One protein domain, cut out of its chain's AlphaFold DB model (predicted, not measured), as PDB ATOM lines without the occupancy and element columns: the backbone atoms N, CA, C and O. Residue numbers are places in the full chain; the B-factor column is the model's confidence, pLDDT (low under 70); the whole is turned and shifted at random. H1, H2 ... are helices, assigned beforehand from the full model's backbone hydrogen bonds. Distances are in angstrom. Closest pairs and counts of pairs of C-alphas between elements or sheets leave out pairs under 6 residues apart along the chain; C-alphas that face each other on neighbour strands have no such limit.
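This is residues 2 to 46 and 223 to 253 of the 437 residues of the protein "(thale cress) hypothetical protein" of Arabidopsis thaliana (UniProt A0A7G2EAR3). H1 and H4 pack on H2 in a small core, with H3 at one end and H5 far out at the other, where residues 237 to 243 and 245 to 253 stick out. The printed part has 76 residues with five named helices, H1 to H5 in that order along the chain, which hold 58 of them, and no named strand; its class is all helix, and the whole is loose, with a radius of gyration of the C-alphas of 14.4 A and spans of 41 by 23 by 22 A.

H1, residues 2 to 10, touches H2, residues 19 to 31, through residues 22 to 26 of H2 alone; the closest C-alphas, of Tyr 8 and Met 26, are 7.1 A apart. H3, residues 34 to 46, is close to but not clearly touching H2. H4, residues 223 to 234, touches H2 with residues 223 to 227 alone, at a shallow tilt of 21 degrees, opposite ways; the closest C-alphas, of Ile 30 and Pro 223, are 6.4 A apart. H5, residues 242 to 252, is apart from H1, H2, H3 and H4. In these five helices every O i to N i+4 pair is within hydrogen-bond range.

H1 begins at C-alpha 2 (-1.928, -50.540, -53.423) and H5 ends at C-alpha 252 (-13.373, -56.011, -26.778). H2 is 18.8 A long, H3 18.6 A.

Residues 47 to 222 are not printed; the gap is 19.6 A. Residues 237 to 241 and 243 have pLDDT under 70.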
ATOM      1  N   LYS A   2      -3.272 -51.143 -53.219       83.31
ATOM      2  CA  LYS A   2      -1.928 -50.540 -53.423       83.31
ATOM      3  C   LYS A   2      -1.963 -49.054 -53.835       83.31
ATOM      4  O   LYS A   2      -1.329 -48.251 -53.171       83.31
ATOM      5  N   LYS A   3      -2.791 -48.683 -54.825       85.38
ATOM      6  CA  LYS A   3      -3.009 -47.276 -55.230       85.38
ATOM      7  C   LYS A   3      -3.373 -46.344 -54.060       85.38
ATOM      8  O   LYS A   3      -2.907 -45.215 -54.029       85.38
ATOM      9  N   ILE A   4      -4.174 -46.826 -53.105       87.06
ATOM     10  CA  ILE A   4      -4.600 -46.076 -51.913       87.06
ATOM     11  C   ILE A   4      -3.397 -45.848 -50.991       87.06
ATOM     12  O   ILE A   4      -3.095 -44.718 -50.626       87.06
ATOM     13  N   ILE A   5      -2.657 -46.915 -50.673       87.38
ATOM     14  CA  ILE A   5      -1.471 -46.849 -49.804       87.38
ATOM     15  C   ILE A   5      -0.402 -45.920 -50.400       87.38
ATOM     16  O   ILE A   5       0.159 -45.090 -49.686       87.38
ATOM     17  N   ASP A   6      -0.136 -46.047 -51.702       87.69
ATOM     18  CA  ASP A   6       0.862 -45.239 -52.406       87.69
ATOM     19  C   ASP A   6       0.445 -43.753 -52.458       87.69
ATOM     20  O   ASP A   6       1.287 -42.880 -52.250       87.69
ATOM     21  N   PHE A   7      -0.852 -43.451 -52.626       90.31
ATOM     22  CA  PHE A   7      -1.388 -42.085 -52.570       90.31
ATOM     23  C   PHE A   7      -1.158 -41.409 -51.208       90.31
ATOM     24  O   PHE A   7      -0.592 -40.315 -51.148       90.31
ATOM     25  N   TYR A   8      -1.556 -42.053 -50.104       89.69
ATOM     26  CA  TYR A   8      -1.399 -41.454 -48.772       89.69
ATOM     27  C   TYR A   8       0.073 -41.337 -48.372       89.69
ATOM     28  O   TYR A   8       0.440 -40.359 -47.728       89.69
ATOM     29  N   ARG A   9       0.933 -42.263 -48.820       88.38
ATOM     30  CA  ARG A   9       2.394 -42.146 -48.679       88.38
ATOM     31  C   ARG A   9       2.996 -40.988 -49.472       88.38
ATOM     32  O   ARG A   9       3.923 -40.366 -48.976       88.38
ATOM     33  N   GLY A  10       2.481 -40.688 -50.665       85.50
ATOM     34  CA  GLY A  10       2.885 -39.505 -51.433       85.50
ATOM     35  C   GLY A  10       2.348 -38.186 -50.862       85.50
ATOM     36  O   GLY A  10       2.901 -37.131 -51.145       85.50
ATOM     37  N   SER A  11       1.287 -38.236 -50.050       85.81
ATOM     38  CA  SER A  11       0.612 -37.056 -49.483       85.81
ATOM     39  C   SER A  11       1.235 -36.531 -48.180       85.81
ATOM     40  O   SER A  11       0.692 -35.601 -47.578       85.81
ATOM     41  N   THR A  12       2.325 -37.138 -47.704       84.44
ATOM     42  CA  THR A  12       2.954 -36.848 -46.408       84.44
ATOM     43  C   THR A  12       4.446 -36.567 -46.546       84.44
ATOM     44  O   THR A  12       5.137 -37.166 -47.365       84.44
ATOM     45  N   GLU A  13       4.950 -35.680 -45.693       80.69
ATOM     46  CA  GLU A  13       6.380 -35.383 -45.562       80.69
ATOM     47  C   GLU A  13       7.101 -36.412 -44.669       80.69
ATOM     48  O   GLU A  13       8.308 -36.615 -44.794       80.69
ATOM     49  N   SER A  14       6.366 -37.089 -43.778       83.00
ATOM     50  CA  SER A  14       6.895 -38.114 -42.870       83.00
ATOM     51  C   SER A  14       6.602 -39.539 -43.374       83.00
ATOM     52  O   SER A  14       5.510 -39.807 -43.881       83.00
ATOM     53  N   PRO A  15       7.548 -40.491 -43.242       85.25
ATOM     54  CA  PRO A  15       7.398 -41.830 -43.810       85.25
ATOM     55  C   PRO A  15       6.372 -42.689 -43.051       85.25
ATOM     56  O   PRO A  15       6.558 -43.010 -41.878       85.25
ATOM     57  N   LEU A  16       5.327 -43.157 -43.747       89.00
ATOM     58  CA  LEU A  16       4.325 -44.086 -43.195       89.00
ATOM     59  C   LEU A  16       4.864 -45.524 -43.234       89.00
ATOM     60  O   LEU A  16       4.637 -46.278 -44.195       89.00
ATOM     61  N   ALA A  17       5.636 -45.881 -42.207       84.69
ATOM     62  CA  ALA A  17       6.302 -47.173 -42.092       84.69
ATOM     63  C   ALA A  17       5.321 -48.314 -41.775       84.69
ATOM     64  O   ALA A  17       5.403 -49.381 -42.387       84.69
ATOM     65  N   THR A  18       4.372 -48.086 -40.864       85.94
ATOM     66  CA  THR A  18       3.406 -49.090 -40.390       85.94
ATOM     67  C   THR A  18       1.975 -48.819 -40.868       85.94
ATOM     68  O   THR A  18       1.636 -47.727 -41.329       85.94
ATOM     69  N   LEU A  19       1.092 -49.815 -40.713       81.88
ATOM     70  CA  LEU A  19      -0.351 -49.635 -40.914       81.88
ATOM     71  C   LEU A  19      -0.953 -48.640 -39.903       81.88
ATOM     72  O   LEU A  19      -1.892 -47.929 -40.247       81.88
ATOM     73  N   SER A  20      -0.397 -48.546 -38.687       82.62
ATOM     74  CA  SER A  20      -0.823 -47.554 -37.689       82.62
ATOM     75  C   SER A  20      -0.524 -46.132 -38.164       82.62
ATOM     76  O   SER A  20      -1.388 -45.266 -38.062       82.62
ATOM     77  N   ASP A  21       0.656 -45.905 -38.746       87.19
ATOM     78  CA  ASP A  21       1.044 -44.594 -39.282       87.19
ATOM     79  C   ASP A  21       0.165 -44.206 -40.469       87.19
ATOM     80  O   ASP A  21      -0.311 -43.076 -40.536       87.19
ATOM     81  N   LEU A  22      -0.116 -45.166 -41.361       88.75
ATOM     82  CA  LEU A  22      -1.033 -44.970 -42.481       88.75
ATOM     83  C   LEU A  22      -2.435 -44.571 -42.006       88.75
ATOM     84  O   LEU A  22      -2.948 -43.546 -42.441       88.75
ATOM     85  N   LEU A  23      -3.043 -45.344 -41.101       87.19
ATOM     86  CA  LEU A  23      -4.398 -45.068 -40.617       87.19
ATOM     87  C   LEU A  23      -4.468 -43.757 -39.822       87.19
ATOM     88  O   LEU A  23      -5.383 -42.966 -40.038       87.19
ATOM     89  N   ARG A  24      -3.477 -43.472 -38.965       84.69
ATOM     90  CA  ARG A  24      -3.385 -42.198 -38.232       84.69
ATOM     91  C   ARG A  24      -3.259 -41.009 -39.189       84.69
ATOM     92  O   ARG A  24      -3.915 -39.993 -38.979       84.69
ATOM     93  N   PHE A  25      -2.471 -41.146 -40.258       89.56
ATOM     94  CA  PHE A  25      -2.368 -40.119 -41.291       89.56
ATOM     95  C   PHE A  25      -3.676 -39.950 -42.077       89.56
ATOM     96  O   PHE A  25      -4.095 -38.819 -42.290       89.56
ATOM     97  N   MET A  26      -4.357 -41.037 -42.462       89.38
ATOM     98  CA  MET A  26      -5.655 -40.970 -43.152       89.38
ATOM     99  C   MET A  26      -6.728 -40.282 -42.294       89.38
ATOM    100  O   MET A  26      -7.459 -39.436 -42.802       89.38
ATOM    101  N   LEU A  27      -6.777 -40.565 -40.987       85.62
ATOM    102  CA  LEU A  27      -7.662 -39.872 -40.042       85.62
ATOM    103  C   LEU A  27      -7.304 -38.379 -39.914       85.62
ATOM    104  O   LEU A  27      -8.182 -37.528 -40.017       85.62
ATOM    105  N   GLY A  28      -6.019 -38.028 -39.805       83.75
ATOM    106  CA  GLY A  28      -5.580 -36.626 -39.845       83.75
ATOM    107  C   GLY A  28      -5.856 -35.931 -41.190       83.75
ATOM    108  O   GLY A  28      -6.092 -34.722 -41.242       83.75
ATOM    109  N   PHE A  29      -5.885 -36.680 -42.294       84.06
ATOM    110  CA  PHE A  29      -6.268 -36.182 -43.616       84.06
ATOM    111  C   PHE A  29      -7.777 -35.881 -43.691       84.06
ATOM    112  O   PHE A  29      -8.168 -34.934 -44.372       84.06
ATOM    113  N   ILE A  30      -8.617 -36.599 -42.930       80.88
ATOM    114  CA  ILE A  30     -10.058 -36.317 -42.761       80.88
ATOM    115  C   ILE A  30     -10.317 -35.014 -41.986       80.88
ATOM    116  O   ILE A  30     -11.354 -34.394 -42.215       80.88
ATOM    117  N   SER A  31      -9.384 -34.535 -41.158       73.94
ATOM    118  CA  SER A  31      -9.495 -33.219 -40.503       73.94
ATOM    119  C   SER A  31      -8.908 -32.048 -41.311       73.94
ATOM    120  O   SER A  31      -9.191 -30.897 -40.995       73.94
ATOM    121  N   LYS A  32      -8.116 -32.300 -42.367       79.69
ATOM    122  CA  LYS A  32      -7.545 -31.235 -43.224       79.69
ATOM    123  C   LYS A  32      -8.617 -30.478 -44.004       79.69
ATOM    124  O   LYS A  32      -9.613 -31.077 -44.417       79.69
ATOM    125  N   ALA A  33      -8.393 -29.201 -44.300       76.75
ATOM    126  CA  ALA A  33      -9.348 -28.404 -45.069       76.75
ATOM    127  C   ALA A  33      -9.525 -28.960 -46.505       76.75
ATOM    128  O   ALA A  33      -8.570 -29.486 -47.087       76.75
ATOM    129  N   PRO A  34     -10.705 -28.816 -47.145       76.25
ATOM    130  CA  PRO A  34     -10.933 -29.324 -48.505       76.25
ATOM    131  C   PRO A  34      -9.942 -28.788 -49.551       76.25
ATOM    132  O   PRO A  34      -9.626 -29.479 -50.517       76.25
ATOM    133  N   ILE A  35      -9.434 -27.566 -49.350       76.50
ATOM    134  CA  ILE A  35      -8.404 -26.949 -50.197       76.50
ATOM    135  C   ILE A  35      -7.075 -27.702 -50.054       76.50
ATOM    136  O   ILE A  35      -6.494 -28.101 -51.057       76.50
ATOM    137  N   GLU A  36      -6.631 -27.978 -48.824       80.25
ATOM    138  CA  GLU A  36      -5.385 -28.704 -48.547       80.25
ATOM    139  C   GLU A  36      -5.404 -30.115 -49.143       80.25
ATOM    140  O   GLU A  36      -4.409 -30.554 -49.721       80.25
ATOM    141  N   ARG A  37      -6.548 -30.814 -49.064       80.44
ATOM    142  CA  ARG A  37      -6.717 -32.133 -49.697       80.44
ATOM    143  C   ARG A  37      -6.612 -32.043 -51.216       80.44
ATOM    144  O   ARG A  37      -5.884 -32.834 -51.805       80.44
ATOM    145  N   LYS A  38      -7.270 -31.062 -51.850       82.12
ATOM    146  CA  LYS A  38      -7.161 -30.827 -53.303       82.12
ATOM    147  C   LYS A  38      -5.721 -30.527 -53.726       82.12
ATOM    148  O   LYS A  38      -5.259 -31.088 -54.715       82.12
ATOM    149  N   THR A  39      -4.996 -29.708 -52.962       82.12
ATOM    150  CA  THR A  39      -3.576 -29.422 -53.209       82.12
ATOM    151  C   THR A  39      -2.715 -30.679 -53.073       82.12
ATOM    152  O   THR A  39      -1.922 -30.962 -53.967       82.12
ATOM    153  N   ALA A  40      -2.908 -31.481 -52.021       82.19
ATOM    154  CA  ALA A  40      -2.200 -32.751 -51.853       82.19
ATOM    155  C   ALA A  40      -2.494 -33.733 -53.003       82.19
ATOM    156  O   ALA A  40      -1.569 -34.317 -53.562       82.19
ATOM    157  N   MET A  41      -3.760 -33.856 -53.422       82.94
ATOM    158  CA  MET A  41      -4.150 -34.692 -54.563       82.94
ATOM    159  C   MET A  41      -3.466 -34.258 -55.865       82.94
ATOM    160  O   MET A  41      -2.970 -35.111 -56.598       82.94
ATOM    161  N   ALA A  42      -3.394 -32.951 -56.136       82.00
ATOM    162  CA  ALA A  42      -2.712 -32.421 -57.315       82.00
ATOM    163  C   ALA A  42      -1.200 -32.711 -57.287       82.00
ATOM    164  O   ALA A  42      -0.655 -33.210 -58.270       82.00
ATOM    165  N   LEU A  43      -0.532 -32.472 -56.152       82.50
ATOM    166  CA  LEU A  43       0.904 -32.740 -55.984       82.50
ATOM    167  C   LEU A  43       1.247 -34.228 -56.158       82.50
ATOM    168  O   LEU A  43       2.243 -34.567 -56.802       82.50
ATOM    169  N   VAL A  44       0.408 -35.128 -55.635       83.56
ATOM    170  CA  VAL A  44       0.596 -36.578 -55.793       83.56
ATOM    171  C   VAL A  44       0.333 -37.029 -57.230       83.56
ATOM    172  O   VAL A  44       1.110 -37.830 -57.746       83.56
ATOM    173  N   ALA A  45      -0.685 -36.492 -57.911       79.88
ATOM    174  CA  ALA A  45      -0.926 -36.780 -59.327       79.88
ATOM    175  C   ALA A  45       0.287 -36.391 -60.195       79.88
ATOM    176  O   ALA A  45       0.841 -37.239 -60.894       79.88
ATOM    177  N   MET A  46       0.793 -35.161 -60.033       78.75
ATOM    178  CA  MET A  46       2.001 -34.675 -60.721       78.75
ATOM    179  C   MET A  46       3.250 -35.529 -60.435       78.75
ATOM    180  O   MET A  46       4.135 -35.637 -61.281       78.75
ATOM    181  N   PRO A 223     -11.618 -40.142 -48.146       85.81
ATOM    182  CA  PRO A 223     -10.773 -40.899 -47.231       85.81
ATOM    183  C   PRO A 223     -11.558 -41.878 -46.348       85.81
ATOM    184  O   PRO A 223     -10.993 -42.873 -45.907       85.81
ATOM    185  N   TYR A 224     -12.855 -41.637 -46.120       83.75
ATOM    186  CA  TYR A 224     -13.737 -42.593 -45.448       83.75
ATOM    187  C   TYR A 224     -13.917 -43.870 -46.273       83.75
ATOM    188  O   TYR A 224     -13.727 -44.961 -45.736       83.75
ATOM    189  N   ASP A 225     -14.186 -43.750 -47.577       86.75
ATOM    190  CA  ASP A 225     -14.317 -44.911 -48.467       86.75
ATOM    191  C   ASP A 225     -12.977 -45.636 -48.649       86.75
ATOM    192  O   ASP A 225     -12.938 -46.866 -48.673       86.75
ATOM    193  N   ASP A 226     -11.859 -44.901 -48.681       89.94
ATOM    194  CA  ASP A 226     -10.518 -45.495 -48.666       89.94
ATOM    195  C   ASP A 226     -10.257 -46.300 -47.377       89.94
ATOM    196  O   ASP A 226      -9.760 -47.428 -47.450       89.94
ATOM    197  N   ILE A 227     -10.586 -45.758 -46.193       88.88
ATOM    198  CA  ILE A 227     -10.445 -46.465 -44.906       88.88
ATOM    199  C   ILE A 227     -11.361 -47.692 -44.871       88.88
ATOM    200  O   ILE A 227     -10.899 -48.774 -44.505       88.88
ATOM    201  N   LEU A 228     -12.623 -47.562 -45.286       86.50
ATOM    202  CA  LEU A 228     -13.586 -48.664 -45.335       86.50
ATOM    203  C   LEU A 228     -13.116 -49.776 -46.283       86.50
ATOM    204  O   LEU A 228     -13.124 -50.955 -45.920       86.50
ATOM    205  N   TYR A 229     -12.622 -49.409 -47.466       87.44
ATOM    206  CA  TYR A 229     -12.033 -50.345 -48.415       87.44
ATOM    207  C   TYR A 229     -10.819 -51.062 -47.805       87.44
ATOM    208  O   TYR A 229     -10.690 -52.285 -47.934       87.44
ATOM    209  N   LEU A 230      -9.914 -50.336 -47.135       86.38
ATOM    210  CA  LEU A 230      -8.766 -50.938 -46.453       86.38
ATOM    211  C   LEU A 230      -9.215 -51.875 -45.323       86.38
ATOM    212  O   LEU A 230      -8.704 -52.988 -45.249       86.38
ATOM    213  N   TYR A 231     -10.196 -51.489 -44.508       82.12
ATOM    214  CA  TYR A 231     -10.775 -52.316 -43.445       82.12
ATOM    215  C   TYR A 231     -11.321 -53.650 -43.987       82.12
ATOM    216  O   TYR A 231     -10.918 -54.725 -43.534       82.12
ATOM    217  N   GLN A 232     -12.163 -53.597 -45.023       83.69
ATOM    218  CA  GLN A 232     -12.736 -54.786 -45.663       83.69
ATOM    219  C   GLN A 232     -11.652 -55.709 -46.258       83.69
ATOM    220  O   GLN A 232     -11.696 -56.932 -46.097       83.69
ATOM    221  N   ASN A 233     -10.641 -55.136 -46.917       82.69
ATOM    222  CA  ASN A 233      -9.650 -55.907 -47.674       82.69
ATOM    223  C   ASN A 233      -8.389 -56.296 -46.868       82.69
ATOM    224  O   ASN A 233      -7.636 -57.160 -47.316       82.69
ATOM    225  N   LEU A 234      -8.135 -55.690 -45.699       78.31
ATOM    226  CA  LEU A 234      -7.016 -56.037 -44.804       78.31
ATOM    227  C   LEU A 234      -7.453 -56.823 -43.565       78.31
ATOM    228  O   LEU A 234      -6.733 -57.734 -43.162       78.31
ATOM    229  N   LEU A 235      -8.594 -56.478 -42.957       70.88
ATOM    230  CA  LEU A 235      -9.038 -57.080 -41.696       70.88
ATOM    231  C   LEU A 235     -10.114 -58.146 -41.935       70.88
ATOM    232  O   LEU A 235      -9.910 -59.303 -41.571       70.88
ATOM    233  N   LEU A 236     -11.203 -57.820 -42.646       70.81
ATOM    234  CA  LEU A 236     -12.280 -58.797 -42.902       70.81
ATOM    235  C   LEU A 236     -11.882 -59.937 -43.858       70.81
ATOM    236  O   LEU A 236     -12.539 -60.975 -43.886       70.81
ATOM    237  N   THR A 237     -10.797 -59.780 -44.620       68.81
ATOM    238  CA  THR A 237     -10.267 -60.831 -45.511       68.81
ATOM    239  C   THR A 237      -9.465 -61.908 -44.756       68.81
ATOM    240  O   THR A 237      -9.243 -62.996 -45.288       68.81
ATOM    241  N   TYR A 238      -9.070 -61.653 -43.500       65.56
ATOM    242  CA  TYR A 238      -8.274 -62.570 -42.671       65.56
ATOM    243  C   TYR A 238      -8.881 -62.789 -41.265       65.56
ATOM    244  O   TYR A 238      -8.176 -62.623 -40.267       65.56
ATOM    245  N   PRO A 239     -10.165 -63.196 -41.154       57.97
ATOM    246  CA  PRO A 239     -10.871 -63.283 -39.869       57.97
ATOM    247  C   PRO A 239     -10.280 -64.341 -38.920       57.97
ATOM    248  O   PRO A 239     -10.360 -64.190 -37.705       57.97
ATOM    249  N   ASP A 240      -9.650 -65.382 -39.471       59.75
ATOM    250  CA  ASP A 240      -9.023 -66.485 -38.728       59.75
ATOM    251  C   ASP A 240      -7.528 -66.243 -38.413       59.75
ATOM    252  O   ASP A 240      -6.801 -67.184 -38.099       59.75
ATOM    253  N   SER A 241      -7.015 -65.012 -38.544       69.19
ATOM    254  CA  SER A 241      -5.635 -64.704 -38.145       69.19
ATOM    255  C   SER A 241      -5.535 -64.582 -36.625       69.19
ATOM    256  O   SER A 241      -6.151 -63.687 -36.043       69.19
ATOM    257  N   ASP A 242      -4.716 -65.427 -35.987       70.19
ATOM    258  CA  ASP A 242      -4.502 -65.405 -34.531       70.19
ATOM    259  C   ASP A 242      -4.138 -63.992 -34.027       70.19
ATOM    260  O   ASP A 242      -4.721 -63.515 -33.056       70.19
ATOM    261  N   LEU A 243      -3.284 -63.266 -34.763       68.31
ATOM    262  CA  LEU A 243      -2.873 -61.886 -34.454       68.31
ATOM    263  C   LEU A 243      -4.053 -60.899 -34.397       68.31
ATOM    264  O   LEU A 243      -4.132 -60.075 -33.486       68.31
ATOM    265  N   TYR A 244      -4.980 -60.968 -35.358       70.31
ATOM    266  CA  TYR A 244      -6.160 -60.096 -35.363       70.31
ATOM    267  C   TYR A 244      -7.202 -60.548 -34.337       70.31
ATOM    268  O   TYR A 244      -7.887 -59.700 -33.763       70.31
ATOM    269  N   SER A 245      -7.298 -61.852 -34.054       72.31
ATOM    270  CA  SER A 245      -8.166 -62.380 -32.997       72.31
ATOM    271  C   SER A 245      -7.709 -61.917 -31.610       72.31
ATOM    272  O   SER A 245      -8.536 -61.488 -30.806       72.31
ATOM    273  N   GLU A 246      -6.402 -61.943 -31.339       77.00
ATOM    274  CA  GLU A 246      -5.814 -61.441 -30.094       77.00
ATOM    275  C   GLU A 246      -6.010 -59.927 -29.949       77.00
ATOM    276  O   GLU A 246      -6.563 -59.483 -28.944       77.00
ATOM    277  N   ALA A 247      -5.652 -59.133 -30.966       77.88
ATOM    278  CA  ALA A 247      -5.827 -57.678 -30.929       77.88
ATOM    279  C   ALA A 247      -7.301 -57.260 -30.757       77.88
ATOM    280  O   ALA A 247      -7.606 -56.390 -29.939       77.88
ATOM    281  N   SER A 248      -8.230 -57.920 -31.459       76.38
ATOM    282  CA  SER A 248      -9.670 -57.663 -31.300       76.38
ATOM    283  C   SER A 248     -10.157 -58.030 -29.899       76.38
ATOM    284  O   SER A 248     -10.952 -57.298 -29.320       76.38
ATOM    285  N   GLN A 249      -9.659 -59.126 -29.311       75.31
ATOM    286  CA  GLN A 249      -9.982 -59.481 -27.928       75.31
ATOM    287  C   GLN A 249      -9.434 -58.481 -26.908       75.31
ATOM    288  O   GLN A 249     -10.082 -58.292 -25.885       75.31
ATOM    289  N   VAL A 250      -8.281 -57.850 -27.150       82.62
ATOM    290  CA  VAL A 250      -7.768 -56.784 -26.272       82.62
ATOM    291  C   VAL A 250      -8.712 -55.582 -26.282       82.62
ATOM    292  O   VAL A 250      -9.054 -55.087 -25.214       82.62
ATOM    293  N   ILE A 251      -9.188 -55.160 -27.460       80.06
ATOM    294  CA  ILE A 251     -10.142 -54.044 -27.589       80.06
ATOM    295  C   ILE A 251     -11.488 -54.405 -26.944       80.06
ATOM    296  O   ILE A 251     -11.967 -53.666 -26.092       80.06
ATOM    297  N   LEU A 252     -12.065 -55.564 -27.282       73.25
ATOM    298  CA  LEU A 252     -13.373 -56.011 -26.778       73.25
ATOM    299  C   LEU A 252     -13.391 -56.340 -25.275       73.25
ATOM    300  O   LEU A 252     -14.461 -56.414 -24.689       73.25
ATOM    301  N   LYS A 253     -12.229 -56.573 -24.652       72.75
ATOM    302  CA  LYS A 253     -12.092 -56.779 -23.196       72.75
ATOM    303  C   LYS A 253     -11.559 -55.538 -22.477       72.75
ATOM    304  O   LYS A 253     -11.313 -55.596 -21.270       72.75
TER     305      LYS A 253